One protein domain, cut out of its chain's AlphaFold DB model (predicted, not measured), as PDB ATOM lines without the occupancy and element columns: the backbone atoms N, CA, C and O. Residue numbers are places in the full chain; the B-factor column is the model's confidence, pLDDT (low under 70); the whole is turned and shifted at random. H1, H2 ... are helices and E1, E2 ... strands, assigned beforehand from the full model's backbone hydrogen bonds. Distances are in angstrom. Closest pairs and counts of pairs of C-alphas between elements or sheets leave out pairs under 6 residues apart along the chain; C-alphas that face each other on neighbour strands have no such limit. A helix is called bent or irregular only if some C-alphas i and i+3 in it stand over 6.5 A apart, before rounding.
ATOM      1  N   VAL A  70     242.213 244.811 261.523       97.94
ATOM      2  CA  VAL A  70     243.209 244.949 260.458       97.94
ATOM      3  C   VAL A  70     242.849 246.146 259.602       97.94
ATOM      4  O   VAL A  70     241.672 246.469 259.467       97.94
ATOM      5  N   ILE A  71     243.856 246.771 259.006       97.88
ATOM      6  CA  ILE A  71     243.653 247.794 257.981       97.88
ATOM      7  C   ILE A  71     243.877 247.125 256.627       97.88
ATOM      8  O   ILE A  71     244.871 246.414 256.466       97.88
ATOM      9  N   LEU A  72     242.928 247.303 255.712       98.19
ATOM     10  CA  LEU A  72     242.933 246.766 254.358       98.19
ATOM     11  C   LEU A  72     242.898 247.916 253.360       98.19
ATOM     12  O   LEU A  72     242.215 248.910 253.593       98.19
ATOM     13  N   ASP A  73     243.619 247.740 252.267       98.38
ATOM     14  CA  ASP A  73     243.640 248.659 251.137       98.38
ATOM     15  C   ASP A  73     243.748 247.860 249.829       98.38
ATOM     16  O   ASP A  73     244.322 246.755 249.820       98.38
ATOM     17  N   THR A  74     243.151 248.384 248.758       98.50
ATOM     18  CA  THR A  74     243.164 247.782 247.423       98.50
ATOM     19  C   THR A  74     243.541 248.788 246.349       98.50
ATOM     20  O   THR A  74     243.042 249.908 246.331       98.50
ATOM     21  N   GLU A  75     244.319 248.321 245.373       98.56
ATOM     22  CA  GLU A  75     244.459 248.995 244.082       98.56
ATOM     23  C   GLU A  75     243.728 248.194 243.013       98.56
ATOM     24  O   GLU A  75     243.682 246.956 243.058       98.56
ATOM     25  N   THR A  76     243.146 248.887 242.039       98.69
ATOM     26  CA  THR A  76     242.203 248.285 241.086       98.69
ATOM     27  C   THR A  76     242.462 248.699 239.649       98.69
ATOM     28  O   THR A  76     242.889 249.818 239.398       98.69
ATOM     29  N   THR A  77     242.107 247.838 238.690       98.62
ATOM     30  CA  THR A  77     242.247 248.123 237.249       98.62
ATOM     31  C   THR A  77     241.511 249.388 236.785       98.62
ATOM     32  O   THR A  77     241.906 249.995 235.799       98.62
ATOM     33  N   ASP A  78     240.420 249.766 237.452       97.50
ATOM     34  CA  ASP A  78     239.654 251.001 237.236       97.50
ATOM     35  C   ASP A  78     238.774 251.265 238.471       97.50
ATOM     36  O   ASP A  78     238.754 250.444 239.390       97.50
ATOM     37  N   LEU A  79     237.998 252.352 238.507       94.94
ATOM     38  CA  LEU A  79     237.027 252.591 239.579       94.94
ATOM     39  C   LEU A  79     236.022 251.420 239.673       94.94
ATOM     40  O   LEU A  79     235.193 251.232 238.786       94.94
ATOM     41  N   TYR A  80     236.090 250.643 240.762       94.06
ATOM     42  CA  TYR A  80     235.350 249.381 240.963       94.06
ATOM     43  C   TYR A  80     235.728 248.236 239.998       94.06
ATOM     44  O   TYR A  80     234.932 247.322 239.758       94.06
ATOM     45  N   GLY A  81     236.948 248.273 239.454       96.94
ATOM     46  CA  GLY A  81     237.531 247.234 238.607       96.94
ATOM     47  C   GLY A  81     237.911 245.951 239.362       96.94
ATOM     48  O   GLY A  81     237.308 245.582 240.375       96.94
ATOM     49  N   ARG A  82     238.903 245.219 238.842       98.31
ATOM     50  CA  ARG A  82     239.468 244.035 239.516       98.31
ATOM     51  C   ARG A  82     240.627 244.455 240.410       98.31
ATOM     52  O   ARG A  82     241.391 245.339 240.027       98.31
ATOM     53  N   THR A  83     240.775 243.809 241.563       98.62
ATOM     54  CA  THR A  83     241.917 244.015 242.462       98.62
ATOM     55  C   THR A  83     243.216 243.628 241.755       98.62
ATOM     56  O   THR A  83     243.341 242.500 241.269       98.62
ATOM     57  N   ILE A  84     244.185 244.538 241.748       98.75
ATOM     58  CA  ILE A  84     245.552 244.335 241.240       98.75
ATOM     59  C   ILE A  84     246.610 244.415 242.341       98.75
ATOM     60  O   ILE A  84     247.708 243.889 242.172       98.75
ATOM     61  N   GLU A  85     246.271 244.988 243.492       98.75
ATOM     62  CA  GLU A  85     247.058 244.923 244.720       98.75
ATOM     63  C   GLU A  85     246.121 244.814 245.916       98.75
ATOM     64  O   GLU A  85     245.033 245.388 245.922       98.75
ATOM     65  N   ILE A  86     246.540 244.065 246.934       98.62
ATOM     66  CA  ILE A  86     245.855 244.054 248.221       98.62
ATOM     67  C   ILE A  86     246.860 244.030 249.369       98.62
ATOM     68  O   ILE A  86     247.697 243.121 249.482       98.62
ATOM     69  N   ALA A  87     246.723 245.004 250.261       98.62
ATOM     70  CA  ALA A  87     247.512 245.125 251.473       98.62
ATOM     71  C   ALA A  87     246.625 244.910 252.702       98.62
ATOM     72  O   ALA A  87     245.486 245.360 252.770       98.62
ATOM     73  N   VAL A  88     247.150 244.185 253.690       98.69
ATOM     74  CA  VAL A  88     246.518 243.996 254.996       98.69
ATOM     75  C   VAL A  88     247.578 244.107 256.081       98.69
ATOM     76  O   VAL A  88     248.533 243.318 256.110       98.69
ATOM     77  N   ILE A  89     247.379 245.028 257.017       98.62
ATOM     78  CA  ILE A  89     248.234 245.194 258.197       98.62
ATOM     79  C   ILE A  89     247.451 244.941 259.484       98.62
ATOM     80  O   ILE A  89     246.246 245.175 259.564       98.62
ATOM     81  N   ASP A  90     248.139 244.445 260.505       98.19
ATOM     82  CA  ASP A  90     247.605 244.365 261.862       98.19
ATOM     83  C   ASP A  90     247.466 245.780 262.439       98.19
ATOM     84  O   ASP A  90     248.447 246.521 262.488       98.19
ATOM     85  N   ALA A  91     246.259 246.161 262.869       97.25
ATOM     86  CA  ALA A  91     245.986 247.536 263.294       97.25
ATOM     87  C   ALA A  91     246.733 247.925 264.581       97.25
ATOM     88  O   ALA A  91     247.086 249.085 264.759       97.25
ATOM     89  N   ALA A  92     246.998 246.962 265.469       96.94
ATOM     90  CA  ALA A  92     247.665 247.213 266.744       96.94
ATOM     91  C   ALA A  92     249.175 247.437 266.582       96.94
ATOM     92  O   ALA A  92     249.772 248.251 267.280       96.94
ATOM     93  N   THR A  93     249.802 246.675 265.685       97.62
ATOM     94  CA  THR A  93     251.268 246.604 265.568       97.62
ATOM     95  C   THR A  93     251.821 247.237 264.296       97.62
ATOM     96  O   THR A  93     253.034 247.393 264.179       97.62
ATOM     97  N   GLY A  94     250.974 247.530 263.306       96.94
ATOM     98  CA  GLY A  94     251.398 247.931 261.962       96.94
ATOM     99  C   GLY A  94     252.071 246.804 261.171       96.94
ATOM    100  O   GLY A  94     252.588 247.025 260.075       96.94
ATOM    101  N   LYS A  95     252.097 245.572 261.700       98.19
ATOM    102  CA  LYS A  95     252.762 244.449 261.043       98.19
ATOM    103  C   LYS A  95     252.031 244.074 259.760       98.19
ATOM    104  O   LYS A  95     250.838 243.781 259.767       98.19
ATOM    105  N   LYS A  96     252.797 243.938 258.682       98.38
ATOM    106  CA  LYS A  96     252.310 243.442 257.396       98.38
ATOM    107  C   LYS A  96     251.854 241.981 257.482       98.38
ATOM    108  O   LYS A  96     252.657 241.085 257.753       98.38
ATOM    109  N   LEU A  97     250.567 241.730 257.247       98.56
ATOM    110  CA  LEU A  97     249.968 240.387 257.221       98.56
ATOM    111  C   LEU A  97     249.822 239.865 255.787       98.56
ATOM    112  O   LEU A  97     249.958 238.660 255.529       98.56
ATOM    113  N   MET A  98     249.567 240.770 254.849       98.50
ATOM    114  CA  MET A  98     249.457 240.522 253.419       98.50
ATOM    115  C   MET A  98     249.826 241.796 252.666       98.50
ATOM    116  O   MET A  98     249.542 242.883 253.143       98.50
ATOM    117  N   ASP A  99     250.506 241.635 251.544       98.50
ATOM    118  CA  ASP A  99     250.910 242.696 250.622       98.50
ATOM    119  C   ASP A  99     251.382 241.958 249.380       98.50
ATOM    120  O   ASP A  99     252.324 241.156 249.440       98.50
ATOM    121  N   THR A 100     250.574 242.039 248.333       98.56
ATOM    122  CA  THR A 100     250.798 241.286 247.108       98.56
ATOM    123  C   THR A 100     250.071 241.944 245.959       98.56
ATOM    124  O   THR A 100     248.894 242.286 246.063       98.56
ATOM    125  N   LEU A 101     250.753 241.964 244.822       98.81
ATOM    126  CA  LEU A 101     250.110 242.139 243.536       98.81
ATOM    127  C   LEU A 101     249.242 240.918 243.202       98.81
ATOM    128  O   LEU A 101     249.526 239.786 243.629       98.81
ATOM    129  N   VAL A 102     248.195 241.161 242.428       98.69
ATOM    130  CA  VAL A 102     247.180 240.199 242.007       98.69
ATOM    131  C   VAL A 102     247.028 240.315 240.499       98.69
ATOM    132  O   VAL A 102     246.912 241.412 239.968       98.69
ATOM    133  N   SER A 103     247.037 239.182 239.797       98.44
ATOM    134  CA  SER A 103     246.748 239.196 238.364       98.44
ATOM    135  C   SER A 103     245.251 239.445 238.160       98.44
ATOM    136  O   SER A 103     244.441 238.658 238.670       98.44
ATOM    137  N   PRO A 104     244.862 240.484 237.400       97.75
ATOM    138  CA  PRO A 104     243.467 240.738 237.073       97.75
ATOM    139  C   PRO A 104     242.960 239.820 235.949       97.75
ATOM    140  O   PRO A 104     241.808 239.945 235.540       97.75
ATOM    141  N   GLY A 105     243.775 238.880 235.454       95.69
ATOM    142  CA  GLY A 105     243.446 238.028 234.316       95.69
ATOM    143  C   GLY A 105     243.494 238.812 233.007       95.69
ATOM    144  O   GLY A 105     244.542 239.314 232.628       95.69
ATOM    145  N   ASP A 106     242.358 238.890 232.324       94.44
ATOM    146  CA  ASP A 106     242.171 239.555 231.031       94.44
ATOM    147  C   ASP A 106     241.796 241.045 231.130       94.44
ATOM    148  O   ASP A 106     241.626 241.693 230.103       94.44
ATOM    149  N   ALA A 107     241.624 241.593 232.338       96.94
ATOM    150  CA  ALA A 107     241.288 243.005 232.507       96.94
ATOM    151  C   ALA A 107     242.546 243.884 232.491       96.94
ATOM    152  O   ALA A 107     243.480 243.639 233.250       96.94
ATOM    153  N   GLU A 108     242.519 244.930 231.666       96.75
ATOM    154  CA  GLU A 108     243.591 245.922 231.543       96.75
ATOM    155  C   GLU A 108     243.457 247.029 232.595       96.75
ATOM    156  O   GLU A 108     242.346 247.414 232.981       96.75
ATOM    157  N   ILE A 109     244.592 247.562 233.050       98.56
ATOM    158  CA  ILE A 109     244.640 248.709 233.963       98.56
ATOM    159  C   ILE A 109     244.421 250.004 233.168       98.56
ATOM    160  O   ILE A 109     245.216 250.349 232.289       98.56
ATOM    161  N   SER A 110     243.377 250.759 233.516       98.56
ATOM    162  CA  SER A 110     243.061 252.037 232.877       98.56
ATOM    163  C   SER A 110     244.177 253.065 233.094       98.56
ATOM    164  O   SER A 110     244.836 253.082 234.135       98.56
ATOM    165  N   ASP A 111     244.369 253.977 232.137       98.25
ATOM    166  CA  ASP A 111     245.379 255.042 232.254       98.25
ATOM    167  C   ASP A 111     245.179 255.893 233.512       98.25
ATOM    168  O   ASP A 111     246.142 256.313 234.153       98.25
ATOM    169  N   ARG A 112     243.917 256.121 233.896       97.94
ATOM    170  CA  ARG A 112     243.578 256.878 235.101       97.94
ATOM    171  C   ARG A 112     243.983 256.123 236.361       97.94
ATOM    172  O   ARG A 112     244.572 256.741 237.240       97.94
ATOM    173  N   ALA A 113     243.675 254.831 236.454       97.94
ATOM    174  CA  ALA A 113     244.077 254.014 237.594       97.94
ATOM    175  C   ALA A 113     245.609 253.961 237.694       97.94
ATOM    176  O   ALA A 113     246.180 254.358 238.709       97.94
ATOM    177  N   ARG A 114     246.284 253.649 236.580       98.19
ATOM    178  CA  ARG A 114     247.751 253.643 236.484       98.19
ATOM    179  C   ARG A 114     248.375 254.969 236.905       98.19
ATOM    180  O   ARG A 114     249.406 254.962 237.565       98.19
ATOM    181  N   TRP A 115     247.768 256.099 236.548       98.06
ATOM    182  CA  TRP A 115     248.244 257.417 236.971       98.06
ATOM    183  C   TRP A 115     248.133 257.635 238.488       98.06
ATOM    184  O   TRP A 115     248.984 258.309 239.061       98.06
ATOM    185  N   VAL A 116     247.116 257.059 239.140       97.31
ATOM    186  CA  VAL A 116     246.907 257.165 240.593       97.31
ATOM    187  C   VAL A 116     247.899 256.298 241.369       97.31
ATOM    188  O   VAL A 116     248.575 256.813 242.256       97.31
ATOM    189  N   HIS A 117     247.999 255.008 241.039       97.44
ATOM    190  CA  HIS A 117     248.727 254.031 241.863       97.44
ATOM    191  C   HIS A 117     250.067 253.567 241.263       97.44
ATOM    192  O   HIS A 117     250.882 252.954 241.946       97.44
ATOM    193  N   GLY A 118     250.336 253.843 239.981       98.38
ATOM    194  CA  GLY A 118     251.623 253.554 239.330       98.38
ATOM    195  C   GLY A 118     251.882 252.086 238.960       98.38
ATOM    196  O   GLY A 118     252.996 251.748 238.570       98.38
ATOM    197  N   ILE A 119     250.879 251.211 239.057       98.56
ATOM    198  CA  ILE A 119     251.004 249.770 238.766       98.56
ATOM    199  C   ILE A 119     250.696 249.535 237.293       98.56
ATOM    200  O   ILE A 119     249.664 249.987 236.799       98.56
ATOM    201  N   THR A 120     251.577 248.817 236.599       98.31
ATOM    202  CA  THR A 120     251.420 248.500 235.175       98.31
ATOM    203  C   THR A 120     250.928 247.071 234.953       98.31
ATOM    204  O   THR A 120     251.071 246.214 235.829       98.31
ATOM    205  N   ASP A 121     250.375 246.785 233.770       98.38
ATOM    206  CA  ASP A 121     249.926 245.432 233.409       98.38
ATOM    207  C   ASP A 121     251.082 244.426 233.483       98.38
ATOM    208  O   ASP A 121     250.910 243.302 233.955       98.38
ATOM    209  N   GLU A 122     252.297 244.843 233.113       98.12
ATOM    210  CA  GLU A 122     253.495 244.004 233.182       98.12
ATOM    211  C   GLU A 122     253.845 243.607 234.622       98.12
ATOM    212  O   GLU A 122     254.320 242.495 234.851       98.12
ATOM    213  N   MET A 123     253.591 244.480 235.604       98.50
ATOM    214  CA  MET A 123     253.847 244.183 237.019       98.50
ATOM    215  C   MET A 123     252.927 243.078 237.557       98.50
ATOM    216  O   MET A 123     253.310 242.371 238.496       98.50
ATOM    217  N   VAL A 124     251.731 242.929 236.976       98.44
ATOM    218  CA  VAL A 124     250.678 242.019 237.461       98.44
ATOM    219  C   VAL A 124     250.462 240.786 236.579       98.44
ATOM    220  O   VAL A 124     249.827 239.828 237.026       98.44
ATOM    221  N   ALA A 125     251.016 240.765 235.365       97.25
ATOM    222  CA  ALA A 125     250.789 239.717 234.367       97.25
ATOM    223  C   ALA A 125     251.144 238.297 234.852       97.25
ATOM    224  O   ALA A 125     250.415 237.346 234.576       97.25
ATOM    225  N   ASP A 126     252.236 238.144 235.605       97.00
ATOM    226  CA  ASP A 126     252.731 236.857 236.123       97.00
ATOM    227  C   ASP A 126     252.262 236.552 237.561       97.00
ATOM    228  O   ASP A 126     252.677 235.560 238.174       97.00
ATOM    229  N   LYS A 127     251.421 237.417 238.139       98.56
ATOM    230  CA  LYS A 127     251.011 237.323 239.541       98.56
ATOM    231  C   LYS A 127     249.879 236.322 239.734       98.56
ATOM    232  O   LYS A 127     249.236 235.835 238.809       98.56
ATOM    233  N   ARG A 128     249.638 235.965 240.996       98.31
ATOM    234  CA  ARG A 128     248.563 235.029 241.346       98.31
ATOM    235  C   ARG A 128     247.209 235.706 241.118       98.31
ATOM    236  O   ARG A 128     247.048 236.835 241.573       98.31
ATOM    237  N   PRO A 129     246.226 235.026 240.512       98.25
ATOM    238  CA  PRO A 129     244.879 235.570 240.400       98.25
ATOM    239  C   PRO A 129     244.163 235.556 241.760       98.25
ATOM    240  O   PRO A 129     244.583 234.872 242.710       98.25
ATOM    241  N   PHE A 130     243.079 236.324 241.863       98.50
ATOM    242  CA  PHE A 130     242.409 236.619 243.132       98.50
ATOM    243  C   PHE A 130     241.989 235.361 243.919       98.50
ATOM    244  O   PHE A 130     242.195 235.254 245.134       98.50
ATOM    245  N   GLU A 131     241.468 234.332 243.247       98.19
ATOM    246  CA  GLU A 131     241.012 233.101 243.896       98.19
ATOM    247  C   GLU A 131     242.145 232.332 244.588       98.19
ATOM    248  O   GLU A 131     241.901 231.565 245.526       98.19
ATOM    249  N   LYS A 132     243.395 232.550 244.158       98.50
ATOM    250  CA  LYS A 132     244.581 231.941 244.766       98.50
ATOM    251  C   LYS A 132     245.066 232.705 245.992       98.50
ATOM    252  O   LYS A 132     245.781 232.096 246.793       98.50
ATOM    253  N   ILE A 133     244.721 233.983 246.153       98.44
ATOM    254  CA  ILE A 133     245.095 234.794 247.327       98.44
ATOM    255  C   ILE A 133     243.976 234.857 248.374       98.44
ATOM    256  O   ILE A 133     244.261 235.000 249.567       98.44
ATOM    257  N   LEU A 134     242.726 234.607 247.973       98.56
ATOM    258  CA  LEU A 134     241.548 234.630 248.843       98.56
ATOM    259  C   LEU A 134     241.667 233.767 250.121       98.56
ATOM    260  O   LEU A 134     241.243 234.231 251.183       98.56
ATOM    261  N   PRO A 135     242.261 232.551 250.112       98.50
ATOM    262  CA  PRO A 135     242.458 231.789 251.349       98.50
ATOM    263  C   PRO A 135     243.335 232.515 252.377       98.50
ATOM    264  O   PRO A 135     243.063 232.446 253.579       98.50
ATOM    265  N   ARG A 136     244.370 233.236 251.919       98.44
ATOM    266  CA  ARG A 136     245.232 234.038 252.795       98.44
ATOM    267  C   ARG A 136     244.484 235.260 253.304       98.44
ATOM    268  O   ARG A 136     244.512 235.476 254.512       98.44
ATOM    269  N   LEU A 137     243.779 235.977 252.425       98.44
ATOM    270  CA  LEU A 137     242.957 237.129 252.804       98.44
ATOM    271  C   LEU A 137     241.981 236.754 253.925       98.44
ATOM    272  O   LEU A 137     241.996 237.357 254.994       98.44
ATOM    273  N   ARG A 138     241.222 235.666 253.744       97.94
ATOM    274  CA  ARG A 138     240.317 235.144 254.778       97.94
ATOM    275  C   ARG A 138     241.040 234.810 256.078       97.94
ATOM    276  O   ARG A 138     240.518 235.096 257.149       97.94
ATOM    277  N   LYS A 139     242.223 234.192 256.017       98.12
ATOM    278  CA  LYS A 139     242.997 233.841 257.218       98.12
ATOM    279  C   LYS A 139     243.414 235.085 258.007       98.12
ATOM    280  O   LYS A 139     243.331 235.068 259.235       98.12
ATOM    281  N   VAL A 140     243.873 236.136 257.327       98.06
ATOM    282  CA  VAL A 140     244.370 237.352 257.992       98.06
ATOM    283  C   VAL A 140     243.241 238.258 258.489       98.06
ATOM    284  O   VAL A 140     243.432 238.949 259.482       98.06
ATOM    285  N   THR A 141     242.041 238.186 257.909       97.31
ATOM    286  CA  THR A 141     240.873 238.973 258.357       97.31
ATOM    287  C   THR A 141     239.950 238.231 259.331       97.31
ATOM    288  O   THR A 141     239.128 238.857 259.991       97.31
ATOM    289  N   LYS A 142     240.057 236.900 259.464       96.31
ATOM    290  CA  LYS A 142     239.136 236.108 260.301       96.31
ATOM    291  C   LYS A 142     239.125 236.581 261.757       96.31
ATOM    292  O   LYS A 142     240.165 236.589 262.411       96.31
ATOM    293  N   GLY A 143     237.926 236.874 262.265       94.75
ATOM    294  CA  GLY A 143     237.698 237.285 263.655       94.75
ATOM    295  C   GLY A 143     238.152 238.712 263.974       94.75
ATOM    296  O   GLY A 143     238.210 239.065 265.148       94.75
ATOM    297  N   ARG A 144     238.488 239.509 262.952       95.25
ATOM    298  CA  ARG A 144     238.960 240.889 263.085       95.25
ATOM    299  C   ARG A 144     238.002 241.838 262.370       95.25
ATOM    300  O   ARG A 144     237.413 241.469 261.356       95.25
ATOM    301  N   ILE A 145     237.881 243.057 262.881       94.75
ATOM    302  CA  ILE A 145     237.234 244.162 262.165       94.75
ATOM    303  C   ILE A 145     238.157 244.571 261.015       94.75
ATOM    304  O   ILE A 145     239.361 244.721 261.216       94.75
ATOM    305  N   VAL A 146     237.611 244.721 259.811       95.44
ATOM    306  CA  VAL A 146     238.373 245.208 258.659       95.44
ATOM    307  C   VAL A 146     238.112 246.704 258.518       95.44
ATOM    308  O   VAL A 146     236.983 247.126 258.275       95.44
ATOM    309  N   CYS A 147     239.155 247.498 258.715       95.19
ATOM    310  CA  CYS A 147     239.146 248.946 258.569       95.19
ATOM    311  C   CYS A 147     239.759 249.322 257.218       95.19
ATOM    312  O   CYS A 147     240.729 248.706 256.791       95.19
ATOM    313  N   ALA A 148     239.218 250.346 256.574       95.00
ATOM    314  CA  ALA A 148     239.730 250.910 255.330       95.00
ATOM    315  C   ALA A 148     239.296 252.380 255.256       95.00
ATOM    316  O   ALA A 148     238.329 252.764 255.921       95.00
ATOM    317  N   TYR A 149     240.007 253.204 254.482       90.12
ATOM    318  CA  TYR A 149     239.716 254.641 254.397       90.12
ATOM    319  C   TYR A 149     238.336 254.907 253.782       90.12
ATOM    320  O   TYR A 149     237.550 255.683 254.321       90.12
ATOM    321  N   ASN A 150     238.014 254.200 252.698       92.44
ATOM    322  CA  ASN A 150     236.691 254.189 252.089       92.44
ATOM    323  C   ASN A 150     236.154 252.755 252.085       92.44
ATOM    324  O   ASN A 150     236.081 252.109 251.047       92.44
ATOM    325  N   ALA A 151     235.798 252.249 253.268       92.25
ATOM    326  CA  ALA A 151     235.497 250.831 253.458       92.25
ATOM    327  C   ALA A 151     234.445 250.257 252.499       92.25
ATOM    328  O   ALA A 151     234.546 249.086 252.142       92.25
ATOM    329  N   GLU A 152     233.472 251.051 252.042       93.19
ATOM    330  CA  GLU A 152     232.486 250.572 251.067       93.19
ATOM    331  C   GLU A 152     233.099 250.318 249.681       93.19
ATOM    332  O   GLU A 152     232.691 249.381 248.989       93.19
ATOM    333  N   PHE A 153     234.103 251.103 249.281       95.44
ATOM    334  CA  PHE A 153     234.831 250.890 248.032       95.44
ATOM    335  C   PHE A 153     235.579 249.554 248.057       95.44
ATOM    336  O   PHE A 153     235.284 248.677 247.241       95.44
ATOM    337  N   ASP A 154     236.467 249.356 249.036       97.19
ATOM    338  CA  ASP A 154     237.244 248.118 249.166       97.19
ATOM    339  C   ASP A 154     236.329 246.901 249.347       97.19
ATOM    340  O   ASP A 154     236.561 245.834 248.770       97.19
ATOM    341  N   ARG A 155     235.226 247.064 250.091       95.56
ATOM    342  CA  ARG A 155     234.172 246.051 250.223       95.56
ATOM    343  C   ARG A 155     233.588 245.665 248.883       95.56
ATOM    344  O   ARG A 155     233.527 244.474 248.571       95.56
ATOM    345  N   THR A 156     233.164 246.645 248.100       96.25
ATOM    346  CA  THR A 156     232.551 246.414 246.791       96.25
ATOM    347  C   THR A 156     233.509 245.672 245.861       96.25
ATOM    348  O   THR A 156     233.123 244.675 245.247       96.25
ATOM    349  N   VAL A 157     234.770 246.101 245.810       97.38
ATOM    350  CA  VAL A 157     235.812 245.494 244.970       97.38
ATOM    351  C   VAL A 157     236.093 244.048 245.393       97.38
ATOM    352  O   VAL A 157     235.998 243.132 244.569       97.38
ATOM    353  N   VAL A 158     236.358 243.813 246.684       97.69
ATOM    354  CA  VAL A 158     236.670 242.477 247.221       97.69
ATOM    355  C   VAL A 158     235.508 241.508 247.011       97.69
ATOM    356  O   VAL A 158     235.728 240.362 246.607       97.69
ATOM    357  N   LEU A 159     234.264 241.934 247.251       97.50
ATOM    358  CA  LEU A 159     233.088 241.091 247.011       97.50
ATOM    359  C   LEU A 159     232.879 240.819 245.517       97.50
ATOM    360  O   LEU A 159     232.552 239.687 245.148       97.50
ATOM    361  N   GLY A 160     233.138 241.810 244.663       97.81
ATOM    362  CA  GLY A 160     233.129 241.653 243.212       97.81
ATOM    363  C   GLY A 160     234.115 240.587 242.736       97.81
ATOM    364  O   GLY A 160     233.739 239.699 241.967       97.81
ATOM    365  N   ASP A 161     235.354 240.602 243.232       98.19
ATOM    366  CA  ASP A 161     236.358 239.593 242.875       98.19
ATOM    367  C   ASP A 161     236.054 238.205 243.446       98.19
ATOM    368  O   ASP A 161     236.259 237.194 242.768       98.19
ATOM    369  N   ILE A 162     235.493 238.126 244.657       98.12
ATOM    370  CA  ILE A 162     234.997 236.864 245.226       98.12
ATOM    371  C   ILE A 162     233.909 236.256 244.333       98.12
ATOM    372  O   ILE A 162     233.939 235.045 244.076       98.12
ATOM    373  N   ALA A 163     232.972 237.080 243.859       97.81
ATOM    374  CA  ALA A 163     231.898 236.654 242.970       97.81
ATOM    375  C   ALA A 163     232.442 236.201 241.607       97.81
ATOM    376  O   ALA A 163     232.107 235.102 241.160       97.81
ATOM    377  N   ARG A 164     233.350 236.975 240.993       97.12
ATOM    378  CA  ARG A 164     234.043 236.608 239.739       97.12
ATOM    379  C   ARG A 164     234.805 235.284 239.859       97.12
ATOM    380  O   ARG A 164     234.784 234.475 238.938       97.12
ATOM    381  N   ALA A 165     235.406 235.019 241.018       97.12
ATOM    382  CA  ALA A 165     236.088 233.762 241.328       97.12
ATOM    383  C   ALA A 165     235.144 232.565 241.596       97.12
ATOM    384  O   ALA A 165     235.616 231.458 241.895       97.12
ATOM    385  N   GLY A 166     233.821 232.769 241.575       97.75
ATOM    386  CA  GLY A 166     232.828 231.742 241.895       97.75
ATOM    387  C   GLY A 166     232.927 231.241 243.340       97.75
ATOM    388  O   GLY A 166     232.719 230.052 243.610       97.75
ATOM    389  N   LYS A 167     233.326 232.106 244.284       97.69
ATOM    390  CA  LYS A 167     233.484 231.767 245.708       97.69
ATOM    391  C   LYS A 167     232.411 232.455 246.552       97.69
ATOM    392  O   LYS A 167     231.815 233.443 246.157       97.69
ATOM    393  N   LYS A 168     232.173 231.926 247.756       96.50
ATOM    394  CA  LYS A 168     231.305 232.565 248.759       96.50
ATOM    395  C   LYS A 168     232.091 233.598 249.577       96.50
ATOM    396  O   LYS A 168     233.243 233.316 249.900       96.50
ATOM    397  N   PRO A 169     231.506 234.722 250.001       94.25
ATOM    398  CA  PRO A 169     232.229 235.734 250.777       94.25
ATOM    399  C   PRO A 169     232.648 235.275 252.182       94.25
ATOM    400  O   PRO A 169     233.733 235.632 252.642       94.25
ATOM    401  N   MET A 170     231.890 234.375 252.821       95.25
ATOM    402  CA  MET A 170     232.121 233.966 254.220       95.25
ATOM    403  C   MET A 170     232.120 235.192 255.148       95.25
ATOM    404  O   MET A 170     231.301 236.070 254.950       95.25
ATOM    405  N   HIS A 171     233.028 235.290 256.129       93.94
ATOM    406  CA  HIS A 171     233.080 236.415 257.077       93.94
ATOM    407  C   HIS A 171     233.472 237.760 256.449       93.94
ATOM    408  O   HIS A 171     233.520 238.753 257.163       93.94
ATOM    409  N   LEU A 172     233.782 237.798 255.149       93.31
ATOM    410  CA  LEU A 172     233.944 239.051 254.409       93.31
ATOM    411  C   LEU A 172     232.581 239.681 254.052       93.31
ATOM    412  O   LEU A 172     232.543 240.825 253.615       93.31
ATOM    413  N   GLU A 173     231.464 238.965 254.265       88.38
ATOM    414  CA  GLU A 173     230.105 239.509 254.207       88.38
ATOM    415  C   GLU A 173     229.222 238.977 255.364       88.38
ATOM    416  O   GLU A 173     229.085 237.762 255.519       88.38
TER     417      GLU A 173
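AT A GLANCE: This is residues 70 to 173 of the 183 residues of the protein "DNA polymerase III subunit epsilon" of Streptomyces sp. MNU77 (UniProt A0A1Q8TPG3). A twisted wall of three long antiparallel strands, E1, E2 and E3, with the short strand E4 added beside the first residues of E1, has the helix H3 packed over one face, while H4 packs beside E1 and meets H3 near one end of each at a slant. Two small helices, H1 and H2, sit at the end of the sheet where E1 and E3 finish, and the opposite face is largely bare. The printed part has 104 residues with four named helices and four named strands, in the order E1 E2 E3 H1 H2 H3 E4 H4; the class is mixed, helices and strands. The sheet is mixed, in the order E3 E2 E1 E4. The whole is compact, with a radius of gyration of the C-alphas of 12.9 A and spans of 35 by 29 by 24 A.

IN THESE COORDINATES: E1 is residues 70 to 76, 19.7 A long, with C-alpha 70 at (243.209, 244.949, 260.458). E2 is residues 83 to 90, 20.2 A, and E3 residues 96 to 101, 14.1 A. H1 is residues 111 to 117, and H2 residues 121 to 124. H3 is residues 130 to 141, 15.5 A; it is irregular, but only just: C-alphas 132 and 135 are 6.9 A apart. E4 is residues 145 to 147. H4, residues 151 to 164, is 19.8 A long and ends with C-alpha 164 at (234.043, 236.608, 239.739).

HOW THE PARTS SIT: E1, E2 and E3 form a meander, each strand the antiparallel neighbour of the one before, with hairpins E1 and E2, and E2 and E3. N 73 and O 87 are 3.1 A apart; N 88 and O 98, 2.8 A. E4, an edge strand, is parallel to E1, with N 72 and O 147 at 2.8 A. H1 and H2 only graze the sheet. H3 is on the sheet at a height of 9.7 A, over E2 and only just over E3, where 3 of its C-alphas fall, and runs along the strands, at 16 degrees to E2 on the local plane. H3 and H4 touch, at a steep tilt of 45 degrees, opposite ways; the closest C-alphas, of Phe 130 and Asp 161, are 6.7 A apart. The closest C-alphas of E1 and H4, Thr 74 and Asp 154, are 6.2 A apart. H1 and H4 are apart. In H1 and H4 every O i to N i+4 pair is within hydrogen-bond range, in H3 6 of 8; H2 is too short for one.

THE WHOLE: The two C-alphas farthest apart, of Ala 92 and Asp 106, are 36.9 A apart. The printed part has no cut and no long link. The mean pLDDT of the printed part is 97.2, and no printed residue is under 70.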